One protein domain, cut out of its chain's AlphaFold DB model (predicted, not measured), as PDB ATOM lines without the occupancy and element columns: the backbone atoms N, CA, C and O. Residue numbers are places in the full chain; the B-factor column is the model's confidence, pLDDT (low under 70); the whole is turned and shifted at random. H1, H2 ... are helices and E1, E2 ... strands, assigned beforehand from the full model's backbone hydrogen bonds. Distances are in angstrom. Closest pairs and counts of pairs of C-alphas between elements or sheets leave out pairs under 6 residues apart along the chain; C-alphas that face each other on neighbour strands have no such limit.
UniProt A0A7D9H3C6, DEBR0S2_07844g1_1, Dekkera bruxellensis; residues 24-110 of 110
ATOM      1  N   GLU A  24      25.249  52.593  88.124       74.00
ATOM      2  CA  GLU A  24      26.158  52.588  86.974       74.00
ATOM      3  C   GLU A  24      25.429  52.059  85.734       74.00
ATOM      4  O   GLU A  24      24.906  50.940  85.718       74.00
ATOM      5  N   THR A  25      25.391  52.871  84.675       84.12
ATOM      6  CA  THR A  25      24.802  52.475  83.387       84.12
ATOM      7  C   THR A  25      25.911  52.110  82.404       84.12
ATOM      8  O   THR A  25      26.914  52.814  82.296       84.12
ATOM      9  N   TYR A  26      25.718  51.026  81.655       88.62
ATOM     10  CA  TYR A  26      26.687  50.510  80.693       88.62
ATOM     11  C   TYR A  26      26.123  50.565  79.265       88.62
ATOM     12  O   TYR A  26      24.956  50.249  79.027       88.62
ATOM     13  N   CYS A  27      26.959  50.935  78.298       89.94
ATOM     14  CA  CYS A  27      26.654  50.936  76.868       89.94
ATOM     15  C   CYS A  27      27.504  49.870  76.170       89.94
ATOM     16  O   CYS A  27      28.734  49.925  76.194       89.94
ATOM     17  N   LYS A  28      26.853  48.886  75.551       89.81
ATOM     18  CA  LYS A  28      27.479  47.848  74.732       89.81
ATOM     19  C   LYS A  28      27.424  48.263  73.265       89.81
ATOM     20  O   LYS A  28      26.347  48.528  72.731       89.81
ATOM     21  N   CYS A  29      28.579  48.254  72.619       89.81
ATOM     22  CA  CYS A  29      28.740  48.469  71.188       89.81
ATOM     23  C   CYS A  29      29.134  47.138  70.548       89.81
ATOM     24  O   CYS A  29      30.151  46.565  70.938       89.81
ATOM     25  N   GLN A  30      28.347  46.641  69.599       89.69
ATOM     26  CA  GLN A  30      28.625  45.397  68.881       89.69
ATOM     27  C   GLN A  30      28.776  45.675  67.384       89.69
ATOM     28  O   GLN A  30      27.959  46.392  66.815       89.69
ATOM     29  N   CYS A  31      29.799  45.100  66.758       88.56
ATOM     30  CA  CYS A  31      30.069  45.193  65.330       88.56
ATOM     31  C   CYS A  31      30.421  43.809  64.785       88.56
ATOM     32  O   CYS A  31      31.510  43.290  65.029       88.56
ATOM     33  N   GLY A  32      29.476  43.174  64.091       85.19
ATOM     34  CA  GLY A  32      29.620  41.776  63.690       85.19
ATOM     35  C   GLY A  32      29.808  40.858  64.907       85.19
ATOM     36  O   GLY A  32      28.883  40.694  65.707       85.19
ATOM     37  N   GLN A  33      31.003  40.270  65.029       82.62
ATOM     38  CA  GLN A  33      31.396  39.377  66.131       82.62
ATOM     39  C   GLN A  33      32.140  40.098  67.268       82.62
ATOM     40  O   GLN A  33      32.221  39.568  68.376       82.62
ATOM     41  N   ASP A  34      32.638  41.313  67.028       86.62
ATOM     42  CA  ASP A  34      33.381  42.083  68.023       86.62
ATOM     43  C   ASP A  34      32.436  42.933  68.870       86.62
ATOM     44  O   ASP A  34      31.477  43.531  68.375       86.62
ATOM     45  N   TYR A  35      32.712  43.023  70.169       86.56
ATOM     46  CA  TYR A  35      31.947  43.871  71.073       86.56
ATOM     47  C   TYR A  35      32.831  44.525  72.131       86.56
ATOM     48  O   TYR A  35      33.815  43.951  72.588       86.56
ATOM     49  N   ALA A  36      32.440  45.722  72.563       87.81
ATOM     50  CA  ALA A  36      33.027  46.401  73.712       87.81
ATOM     51  C   ALA A  36      31.932  47.007  74.592       87.81
ATOM     52  O   ALA A  36      30.825  47.296  74.129       87.81
ATOM     53  N   ILE A  37      32.249  47.189  75.870       89.19
ATOM     54  CA  ILE A  37      31.331  47.713  76.881       89.19
ATOM     55  C   ILE A  37      31.973  48.951  77.503       89.19
ATOM     56  O   ILE A  37      33.118  48.897  77.947       89.19
ATOM     57  N   TYR A  38      31.223  50.048  77.550       88.25
ATOM     58  CA  TYR A  38      31.654  51.327  78.104       88.25
ATOM     59  C   TYR A  38      30.752  51.739  79.264       88.25
ATOM     60  O   TYR A  38      29.532  51.588  79.197       88.25
ATOM     61  N   THR A  39      31.341  52.301  80.313       87.88
ATOM     62  CA  THR A  39      30.611  52.958  81.402       87.88
ATOM     63  C   THR A  39      30.143  54.339  80.952       87.88
ATOM     64  O   THR A  39      30.937  55.116  80.411       87.88
ATOM     65  N   LEU A  40      28.870  54.657  81.181       86.06
ATOM     66  CA  LEU A  40      28.332  55.998  80.959       86.06
ATOM     67  C   LEU A  40      28.618  56.857  82.194       86.06
ATOM     68  O   LEU A  40      28.380  56.436  83.325       86.06
ATOM     69  N   GLU A  41      29.159  58.054  81.978       82.94
ATOM     70  CA  GLU A  41      29.405  59.010  83.061       82.94
ATOM     71  C   GLU A  41      28.091  59.594  83.601       82.94
ATOM     72  O   GLU A  41      27.059  59.534  82.945       82.94
ATOM     73  N   HIS A  42      28.134  60.242  84.767       64.94
ATOM     74  CA  HIS A  42      26.958  60.720  85.517       64.94
ATOM     75  C   HIS A  42      25.992  61.659  84.756       64.94
ATOM     76  O   HIS A  42      24.861  61.862  85.195       64.94
ATOM     77  N   LYS A  43      26.433  62.260  83.642       74.75
ATOM     78  CA  LYS A  43      25.615  63.103  82.747       74.75
ATOM     79  C   LYS A  43      25.092  62.374  81.509       74.75
ATOM     80  O   LYS A  43      24.270  62.941  80.795       74.75
ATOM     81  N   GLN A  44      25.592  61.176  81.232       82.81
ATOM     82  CA  GLN A  44      25.229  60.386  80.069       82.81
ATOM     83  C   GLN A  44      24.186  59.346  80.460       82.81
ATOM     84  O   GLN A  44      24.275  58.664  81.477       82.81
ATOM     85  N   THR A  45      23.178  59.228  79.619       84.12
ATOM     86  CA  THR A  45      22.051  58.327  79.785       84.12
ATOM     87  C   THR A  45      22.055  57.277  78.686       84.12
ATOM     88  O   THR A  45      22.778  57.351  77.697       84.12
ATOM     89  N   CYS A  46      21.175  56.295  78.826       86.06
ATOM     90  CA  CYS A  46      20.932  55.266  77.820       86.06
ATOM     91  C   CYS A  46      20.601  55.851  76.425       86.06
ATOM     92  O   CYS A  46      20.867  55.222  75.407       86.06
ATOM     93  N   ARG A  47      20.074  57.084  76.375       85.31
ATOM     94  CA  ARG A  47      19.773  57.824  75.140       85.31
ATOM     95  C   ARG A  47      21.029  58.315  74.410       85.31
ATOM     96  O   ARG A  47      20.986  58.526  73.201       85.31
ATOM     97  N   ASP A  48      22.131  58.465  75.136       88.06
ATOM     98  CA  ASP A  48      23.432  58.865  74.599       88.06
ATOM     99  C   ASP A  48      24.201  57.670  74.005       88.06
ATOM    100  O   ASP A  48      25.125  57.856  73.213       88.06
ATOM    101  N   CYS A  49      23.781  56.436  74.312       89.62
ATOM    102  CA  CYS A  49      24.313  55.211  73.714       89.62
ATOM    103  C   CYS A  49      23.803  55.064  72.268       89.62
ATOM    104  O   CYS A  49      22.705  54.572  72.022       89.62
ATOM    105  N   ASN A  50      24.602  55.517  71.299       90.62
ATOM    106  CA  ASN A  50      24.302  55.412  69.870       90.62
ATOM    107  C   ASN A  50      25.553  55.039  69.051       90.62
ATOM    108  O   ASN A  50      26.672  55.024  69.567       90.62
ATOM    109  N   ALA A  51      25.379  54.758  67.757       86.19
ATOM    110  CA  ALA A  51      26.491  54.377  66.883       86.19
ATOM    111  C   ALA A  51      27.606  55.443  66.822       86.19
ATOM    112  O   ALA A  51      28.785  55.104  66.807       86.19
ATOM    113  N   SER A  52      27.257  56.732  66.858       85.94
ATOM    114  CA  SER A  52      28.227  57.837  66.890       85.94
ATOM    115  C   SER A  52      29.023  57.880  68.204       85.94
ATOM    116  O   SER A  52      30.213  58.187  68.187       85.94
ATOM    117  N   PHE A  53      28.400  57.536  69.336       87.12
ATOM    118  CA  PHE A  53      29.062  57.395  70.635       87.12
ATOM    119  C   PHE A  53      30.047  56.222  70.625       87.12
ATOM    120  O   PHE A  53      31.199  56.380  71.027       87.12
ATOM    121  N   CYS A  54      29.627  55.078  70.080       87.00
ATOM    122  CA  CYS A  54      30.483  53.906  69.909       87.00
ATOM    123  C   CYS A  54      31.698  54.189  69.018       87.00
ATOM    124  O   CYS A  54      32.799  53.770  69.356       87.00
ATOM    125  N   LEU A  55      31.528  54.942  67.927       84.56
ATOM    126  CA  LEU A  55      32.634  55.354  67.051       84.56
ATOM    127  C   LEU A  55      33.582  56.354  67.727       84.56
ATOM    128  O   LEU A  55      34.784  56.331  67.472       84.56
ATOM    129  N   SER A  56      33.051  57.224  68.590       84.69
ATOM    130  CA  SER A  56      33.841  58.204  69.343       84.69
ATOM    131  C   SER A  56      34.697  57.547  70.436       84.69
ATOM    132  O   SER A  56      35.853  57.917  70.625       84.69
ATOM    133  N   LYS A  57      34.153  56.540  71.134       80.19
ATOM    134  CA  LYS A  57      34.844  55.805  72.213       80.19
ATOM    135  C   LYS A  57      35.669  54.612  71.724       80.19
ATOM    136  O   LYS A  57      36.640  54.245  72.376       80.19
ATOM    137  N   GLY A  58      35.278  54.003  70.608       68.50
ATOM    138  CA  GLY A  58      35.777  52.717  70.132       68.50
ATOM    139  C   GLY A  58      36.251  52.771  68.691       68.50
ATOM    140  O   GLY A  58      35.779  51.995  67.870       68.50
ATOM    141  N   SER A  59      37.201  53.655  68.386       60.44
ATOM    142  CA  SER A  59      37.806  53.806  67.052       60.44
ATOM    143  C   SER A  59      38.437  52.525  66.479       60.44
ATOM    144  O   SER A  59      38.731  52.489  65.287       60.44
ATOM    145  N   VAL A  60      38.630  51.482  67.299       62.00
ATOM    146  CA  VAL A  60      39.147  50.164  66.888       62.00
ATOM    147  C   VAL A  60      38.031  49.139  66.608       62.00
ATOM    148  O   VAL A  60      38.276  48.129  65.946       62.00
ATOM    149  N   LEU A  61      36.797  49.378  67.068       68.75
ATOM    150  CA  LEU A  61      35.647  48.544  66.705       68.75
ATOM    151  C   LEU A  61      35.357  48.708  65.207       68.75
ATOM    152  O   LEU A  61      35.323  49.828  64.702       68.75
ATOM    153  N   CYS A  62      35.136  47.599  64.500       73.06
ATOM    154  CA  CYS A  62      34.978  47.575  63.041       73.06
ATOM    155  C   CYS A  62      36.235  47.987  62.238       73.06
ATOM    156  O   CYS A  62      36.095  48.485  61.116       73.06
ATOM    157  N   SER A  63      37.453  47.797  62.773       64.38
ATOM    158  CA  SER A  63      38.716  48.057  62.050       64.38
ATOM    159  C   SER A  63      38.784  47.235  60.756       64.38
ATOM    160  O   SER A  63      39.140  46.062  60.772       64.38
ATOM    161  N   GLY A  64      38.385  47.831  59.632       64.94
ATOM    162  CA  GLY A  64      38.208  47.129  58.355       64.94
ATOM    163  C   GLY A  64      37.027  47.633  57.522       64.94
ATOM    164  O   GLY A  64      36.947  47.315  56.338       64.94
ATOM    165  N   LYS A  65      36.133  48.445  58.102       68.25
ATOM    166  CA  LYS A  65      35.017  49.082  57.387       68.25
ATOM    167  C   LYS A  65      35.162  50.600  57.345       68.25
ATOM    168  O   LYS A  65      35.711  51.219  58.254       68.25
ATOM    169  N   THR A  66      34.664  51.216  56.273       70.00
ATOM    170  CA  THR A  66      34.512  52.675  56.190       70.00
ATOM    171  C   THR A  66      33.566  53.165  57.287       70.00
ATOM    172  O   THR A  66      32.683  52.433  57.732       70.00
ATOM    173  N   LYS A  67      33.734  54.419  57.734       71.44
ATOM    174  CA  LYS A  67      32.930  55.004  58.825       71.44
ATOM    175  C   LYS A  67      31.420  54.884  58.580       71.44
ATOM    176  O   LYS A  67      30.671  54.639  59.522       71.44
ATOM    177  N   ASP A  68      30.990  55.020  57.328       73.19
ATOM    178  CA  ASP A  68      29.582  54.931  56.932       73.19
ATOM    179  C   ASP A  68      29.021  53.503  57.009       73.19
ATOM    180  O   ASP A  68      27.882  53.309  57.435       73.19
ATOM    181  N   GLU A  69      29.831  52.500  56.666       74.38
ATOM    182  CA  GLU A  69      29.468  51.080  56.744       74.38
ATOM    183  C   GLU A  69      29.501  50.584  58.196       74.38
ATOM    184  O   GLU A  69      28.573  49.919  58.656       74.38
ATOM    185  N   ALA A  70      30.508  51.004  58.968       76.00
ATOM    186  CA  ALA A  70      30.595  50.719  60.397       76.00
ATOM    187  C   ALA A  70      29.379  51.277  61.154       76.00
ATOM    188  O   ALA A  70      28.792  50.591  61.985       76.00
ATOM    189  N   LYS A  71      28.928  52.494  60.828       79.31
ATOM    190  CA  LYS A  71      27.752  53.096  61.475       79.31
ATOM    191  C   LYS A  71      26.463  52.296  61.240       79.31
ATOM    192  O   LYS A  71      25.594  52.310  62.109       79.31
ATOM    193  N   LYS A  72      26.324  51.631  60.088       79.44
ATOM    194  CA  LYS A  72      25.151  50.803  59.758       79.44
ATOM    195  C   LYS A  72      25.168  49.444  60.456       79.44
ATOM    196  O   LYS A  72      24.102  48.916  60.756       79.44
ATOM    197  N   GLU A  73      26.350  48.891  60.710       82.31
ATOM    198  CA  GLU A  73      26.506  47.570  61.332       82.31
ATOM    199  C   GLU A  73      26.681  47.605  62.852       82.31
ATOM    200  O   GLU A  73      26.571  46.565  63.502       82.31
ATOM    201  N   ILE A  74      26.935  48.781  63.432       87.31
ATOM    202  CA  ILE A  74      27.003  48.933  64.883       87.31
ATOM    203  C   ILE A  74      25.612  48.754  65.488       87.31
ATOM    204  O   ILE A  74      24.702  49.558  65.283       87.31
ATOM    205  N   ILE A  75      25.487  47.728  66.321       89.25
ATOM    206  CA  ILE A  75      24.326  47.492  67.168       89.25
ATOM    207  C   ILE A  75      24.670  47.992  68.569       89.25
ATOM    208  O   ILE A  75      25.595  47.498  69.220       89.25
ATOM    209  N   THR A  76      23.922  48.986  69.040       90.19
ATOM    210  CA  THR A  76      24.044  49.505  70.403       90.19
ATOM    211  C   THR A  76      23.018  48.858  71.312       90.19
ATOM    212  O   THR A  76      21.830  48.822  70.992       90.19
ATOM    213  N   SER A  77      23.459  48.390  72.471       89.06
ATOM    214  CA  SER A  77      22.576  47.870  73.507       89.06
ATOM    215  C   SER A  77      22.980  48.469  74.843       89.06
ATOM    216  O   SER A  77      24.154  48.483  75.201       89.06
ATOM    217  N   CYS A  78      22.022  49.023  75.567       88.69
ATOM    218  CA  CYS A  78      22.269  49.680  76.838       88.69
ATOM    219  C   CYS A  78      21.767  48.787  77.972       88.69
ATOM    220  O   CYS A  78      20.645  48.280  77.927       88.69
ATOM    221  N   PHE A  79      22.615  48.600  78.980       83.25
ATOM    222  CA  PHE A  79      22.363  47.744  80.129       83.25
ATOM    223  C   PHE A  79      22.473  48.576  81.406       83.25
ATOM    224  O   PHE A  79      23.525  49.140  81.706       83.25
ATOM    225  N   GLN A  80      21.398  48.623  82.188       74.75
ATOM    226  CA  GLN A  80      21.496  48.955  83.607       74.75
ATOM    227  C   GLN A  80      21.689  47.649  84.361       74.75
ATOM    228  O   GLN A  80      20.871  46.737  84.243       74.75
ATOM    229  N   ARG A  81      22.804  47.537  85.090       68.94
ATOM    230  CA  ARG A  81      23.104  46.330  85.872       68.94
ATOM    231  C   ARG A  81      22.112  46.139  87.021       68.94
ATOM    232  O   ARG A  81      21.894  45.011  87.442       68.94
ATOM    233  N   GLU A  82      21.462  47.215  87.463       64.19
ATOM    234  CA  GLU A  82      20.246  47.143  88.268       64.19
ATOM    235  C   GLU A  82      19.017  47.098  87.358       64.19
ATOM    236  O   GLU A  82      18.471  48.119  86.942       64.19
ATOM    237  N   SER A  83      18.557  45.888  87.050       68.56
ATOM    238  CA  SER A  83      17.195  45.709  86.560       68.56
ATOM    239  C   SER A  83      16.238  46.137  87.675       68.56
ATOM    240  O   SER A  83      16.267  45.604  88.785       68.56
ATOM    241  N   THR A  84      15.358  47.099  87.385       70.25
ATOM    242  CA  THR A  84      14.352  47.594  88.345       70.25
ATOM    243  C   THR A  84      13.478  46.462  88.888       70.25
ATOM    244  O   THR A  84      12.924  46.569  89.979       70.25
ATOM    245  N   ARG A  85      13.364  45.358  88.138       78.31
ATOM    246  CA  ARG A  85      12.637  44.157  88.556       78.31
ATOM    247  C   ARG A  85      13.352  43.444  89.702       78.31
ATOM    248  O   ARG A  85      12.701  43.103  90.682       78.31
ATOM    249  N   ASP A  86      14.667  43.279  89.617       81.62
ATOM    250  CA  ASP A  86      15.486  42.652  90.661       81.62
ATOM    251  C   ASP A  86      15.520  43.522  91.922       81.62
ATOM    252  O   ASP A  86      15.323  43.031  93.034       81.62
ATOM    253  N   MET A  87      15.644  44.837  91.733       80.12
ATOM    254  CA  MET A  87      15.556  45.825  92.805       80.12
ATOM    255  C   MET A  87      14.213  45.723  93.556       80.12
ATOM    256  O   MET A  87      14.190  45.589  94.781       80.12
ATOM    257  N   LEU A  88      13.084  45.713  92.836       86.44
ATOM    258  CA  LEU A  88      11.741  45.592  93.420       86.44
ATOM    259  C   LEU A  88      11.563  44.327  94.266       86.44
ATOM    260  O   LEU A  88      10.978  44.397  95.347       86.44
ATOM    261  N   VAL A  89      12.068  43.187  93.790       89.25
ATOM    262  CA  VAL A  89      11.981  41.911  94.517       89.25
ATOM    263  C   VAL A  89      12.733  41.995  95.846       89.25
ATOM    264  O   VAL A  89      12.191  41.610  96.885       89.25
ATOM    265  N   ILE A  90      13.947  42.551  95.837       88.44
ATOM    266  CA  ILE A  90      14.782  42.687  97.039       88.44
ATOM    267  C   ILE A  90      14.121  43.620  98.061       88.44
ATOM    268  O   ILE A  90      13.970  43.253  99.230       88.44
ATOM    269  N   TYR A  91      13.667  44.803  97.634       85.81
ATOM    270  CA  TYR A  91      12.992  45.745  98.534       85.81
ATOM    271  C   TYR A  91      11.677  45.186  99.081       85.81
ATOM    272  O   TYR A  91      11.391  45.357 100.268       85.81
ATOM    273  N   GLY A  92      10.901  44.478  98.257       91.75
ATOM    274  CA  GLY A  92       9.668  43.824  98.695       91.75
ATOM    275  C   GLY A  92       9.917  42.818  99.819       91.75
ATOM    276  O   GLY A  92       9.216  42.836 100.833       91.75
ATOM    277  N   PHE A  93      10.958  41.994  99.688       92.12
ATOM    278  CA  PHE A  93      11.334  41.026 100.717       92.12
ATOM    279  C   PHE A  93      11.796  41.697 102.018       92.12
ATOM    280  O   PHE A  93      11.367  41.306 103.106       92.12
ATOM    281  N   MET A  94      12.609  42.752 101.914       89.31
ATOM    282  CA  MET A  94      13.076  43.524 103.072       89.31
ATOM    283  C   MET A  94      11.917  44.174 103.838       89.31
ATOM    284  O   MET A  94      11.873  44.099 105.066       89.31
ATOM    285  N   ILE A  95      10.950  44.764 103.128       89.88
ATOM    286  CA  ILE A  95       9.750  45.355 103.737       89.88
ATOM    287  C   ILE A  95       8.905  44.275 104.417       89.88
ATOM    288  O   ILE A  95       8.453  44.476 105.544       89.88
ATOM    289  N   LEU A  96       8.714  43.123 103.769       93.94
ATOM    290  CA  LEU A  96       7.912  42.026 104.309       93.94
ATOM    291  C   LEU A  96       8.495  41.490 105.623       93.94
ATOM    292  O   LEU A  96       7.772  41.384 106.616       93.94
ATOM    293  N   ILE A  97       9.802  41.221 105.662       92.06
ATOM    294  CA  ILE A  97      10.488  40.809 106.896       92.06
ATOM    295  C   ILE A  97      10.425  41.921 107.944       92.06
ATOM    296  O   ILE A  97      10.111  41.649 109.104       92.06
ATOM    297  N   GLY A  98      10.689  43.168 107.547       88.88
ATOM    298  CA  GLY A  98      10.638  44.321 108.441       88.88
ATOM    299  C   GLY A  98       9.278  44.468 109.127       88.88
ATOM    300  O   GLY A  98       9.220  44.630 110.347       88.88
ATOM    301  N   MET A  99       8.183  44.326 108.372       88.94
ATOM    302  CA  MET A  99       6.824  44.354 108.917       88.94
ATOM    303  C   MET A  99       6.552  43.184 109.866       88.94
ATOM    304  O   MET A  99       5.967  43.390 110.929       88.94
ATOM    305  N   LEU A 100       7.001  41.973 109.527       90.00
ATOM    306  CA  LEU A 100       6.796  40.791 110.367       90.00
ATOM    307  C   LEU A 100       7.524  40.915 111.714       90.00
ATOM    308  O   LEU A 100       6.944  40.647 112.768       90.00
ATOM    309  N   LEU A 101       8.776  41.378 111.691       85.25
ATOM    310  CA  LEU A 101       9.560  41.624 112.901       85.25
ATOM    311  C   LEU A 101       8.934  42.726 113.757       85.25
ATOM    312  O   LEU A 101       8.810  42.564 114.973       85.25
ATOM    313  N   LEU A 102       8.485  43.817 113.132       84.94
ATOM    314  CA  LEU A 102       7.805  44.902 113.832       84.94
ATOM    315  C   LEU A 102       6.503  44.417 114.486       84.94
ATOM    316  O   LEU A 102       6.254  44.734 115.647       84.94
ATOM    317  N   PHE A 103       5.719  43.583 113.797       84.75
ATOM    318  CA  PHE A 103       4.495  42.993 114.342       84.75
ATOM    319  C   PHE A 103       4.761  42.117 115.575       84.75
ATOM    320  O   PHE A 103       4.057  42.238 116.577       84.75
ATOM    321  N   VAL A 104       5.802  41.277 115.545       88.56
ATOM    322  CA  VAL A 104       6.193  40.449 116.700       88.56
ATOM    323  C   VAL A 104       6.616  41.316 117.886       88.56
ATOM    324  O   VAL A 104       6.206  41.046 119.015       88.56
ATOM    325  N   VAL A 105       7.402  42.367 117.645       81.25
ATOM    326  CA  VAL A 105       7.840  43.296 118.700       81.25
ATOM    327  C   VAL A 105       6.652  44.039 119.309       81.25
ATOM    328  O   VAL A 105       6.562  44.117 120.533       81.25
ATOM    329  N   VAL A 106       5.726  44.541 118.482       83.25
ATOM    330  CA  VAL A 106       4.508  45.224 118.944       83.25
ATOM    331  C   VAL A 106       3.640  44.273 119.761       83.25
ATOM    332  O   VAL A 106       3.287  44.608 120.886       83.25
ATOM    333  N   LYS A 107       3.357  43.069 119.251       83.75
ATOM    334  CA  LYS A 107       2.540  42.075 119.960       83.75
ATOM    335  C   LYS A 107       3.174  41.624 121.277       83.75
ATOM    336  O   LYS A 107       2.457  41.364 122.227       83.75
ATOM    337  N   LYS A 108       4.500  41.502 121.345       80.50
ATOM    338  CA  LYS A 108       5.205  41.108 122.575       80.50
ATOM    339  C   LYS A 108       5.183  42.199 123.652       80.50
ATOM    340  O   LYS A 108       5.408  41.897 124.821       80.50
ATOM    341  N   HIS A 109       4.978  43.454 123.257       62.97
ATOM    342  CA  HIS A 109       4.911  44.606 124.156       62.97
ATOM    343  C   HIS A 109       3.487  45.097 124.454       62.97
ATOM    344  O   HIS A 109       3.353  46.027 125.253       62.97
ATOM    345  N   LEU A 110       2.477  44.491 123.827       57.06
ATOM    346  CA  LEU A 110       1.056  44.654 124.124       57.06
ATOM    347  C   LEU A 110       0.613  43.564 125.108       57.06
ATOM    348  O   LEU A 110      -0.167  43.901 126.020       57.06
TER     349      LEU A 110
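Overview. This is residues 24 to 110 of the 110 residues of the protein "DEBR0S2_07844g1_1" of Dekkera bruxellensis (UniProt A0A7D9H3C6). A small compact head with one long helical arm: in the head, a sheet of three strands has the short helix H1 across one face and the short helix H2 at one end of the strands, and from the other end, just past E3, residues 83 to 110 stick out, nearly all of them in the long helix H3. That arm makes most of the length. The 87 printed residues hold three named helices and three named strands, in the order E1, E2, H1, H2, E3, H3; the sheet runs E2, E1, E3, all antiparallel. The class is mixed, helices and strands. The whole is extended, with a radius of gyration of the C-alphas of 22.1 A and spans of 76 by 26 by 15 A.

Along the chain. Find C-alpha 25 at (24.802, 52.475, 83.387); from there E1 runs through residues 25 to 31 over 20.2 A. E2 is residues 34 to 39, 17.5 A long, and E3 is residues 74 to 80, 19.5 A. H1 is residues 51 to 57, 10.0 A, and H2 is residues 67 to 73, 10.1 A. H3 runs 37.2 A, from C-alpha 84 at (14.352, 47.594, 88.345) to C-alpha 109 at (4.911, 44.606, 124.156).

Arrangement. Look first at E1, the inner strand. It forms a hairpin with E2, at 161 degrees, with N 29 and O 36 within hydrogen-bond range at 2.9 A. E1 and E3 are antiparallel at 159 degrees; look at N 28 and O 77, 2.8 A. H1 is on the sheet at a height of 8.7 A, across the strands, at 74 degrees to E1 on the local plane; its closest C-alphas to E1 are those of Cys 54 and Cys 29, 5.9 A. E2, H1 H2 and E3 form a split strand-helix-strand unit, two strands running the same way with E1 between them, and its crossover is right-handed. H2 only grazes the sheet, with residues 70 to 73. H1 and H2 only just touch, with 3 pairs of C-alphas within 8 A, the closest Ala 51 and Lys 71 at 5.7 A, at a steep tilt of 61 degrees, opposite ways. H3 is not on the sheet and is apart from H1 and H2. In H1 and H3 every O i to N i+4 pair is within hydrogen-bond range; in H2, 2 of 3 are.

Size, cuts and confidence. The C-alphas of Thr 66 and Leu 110, the chain's last residue, are the two farthest apart, at 76.1 A. Without the free stretch, the body spans 34 by 20 by 16 A. The printed part has no cut. The link from E2 to H1, 11 residues, is long. The mean pLDDT of the printed part is 81.7; look for values under 70 at residues 42, 58 to 61, 63 to 65, 81 to 83 and 109 to 110.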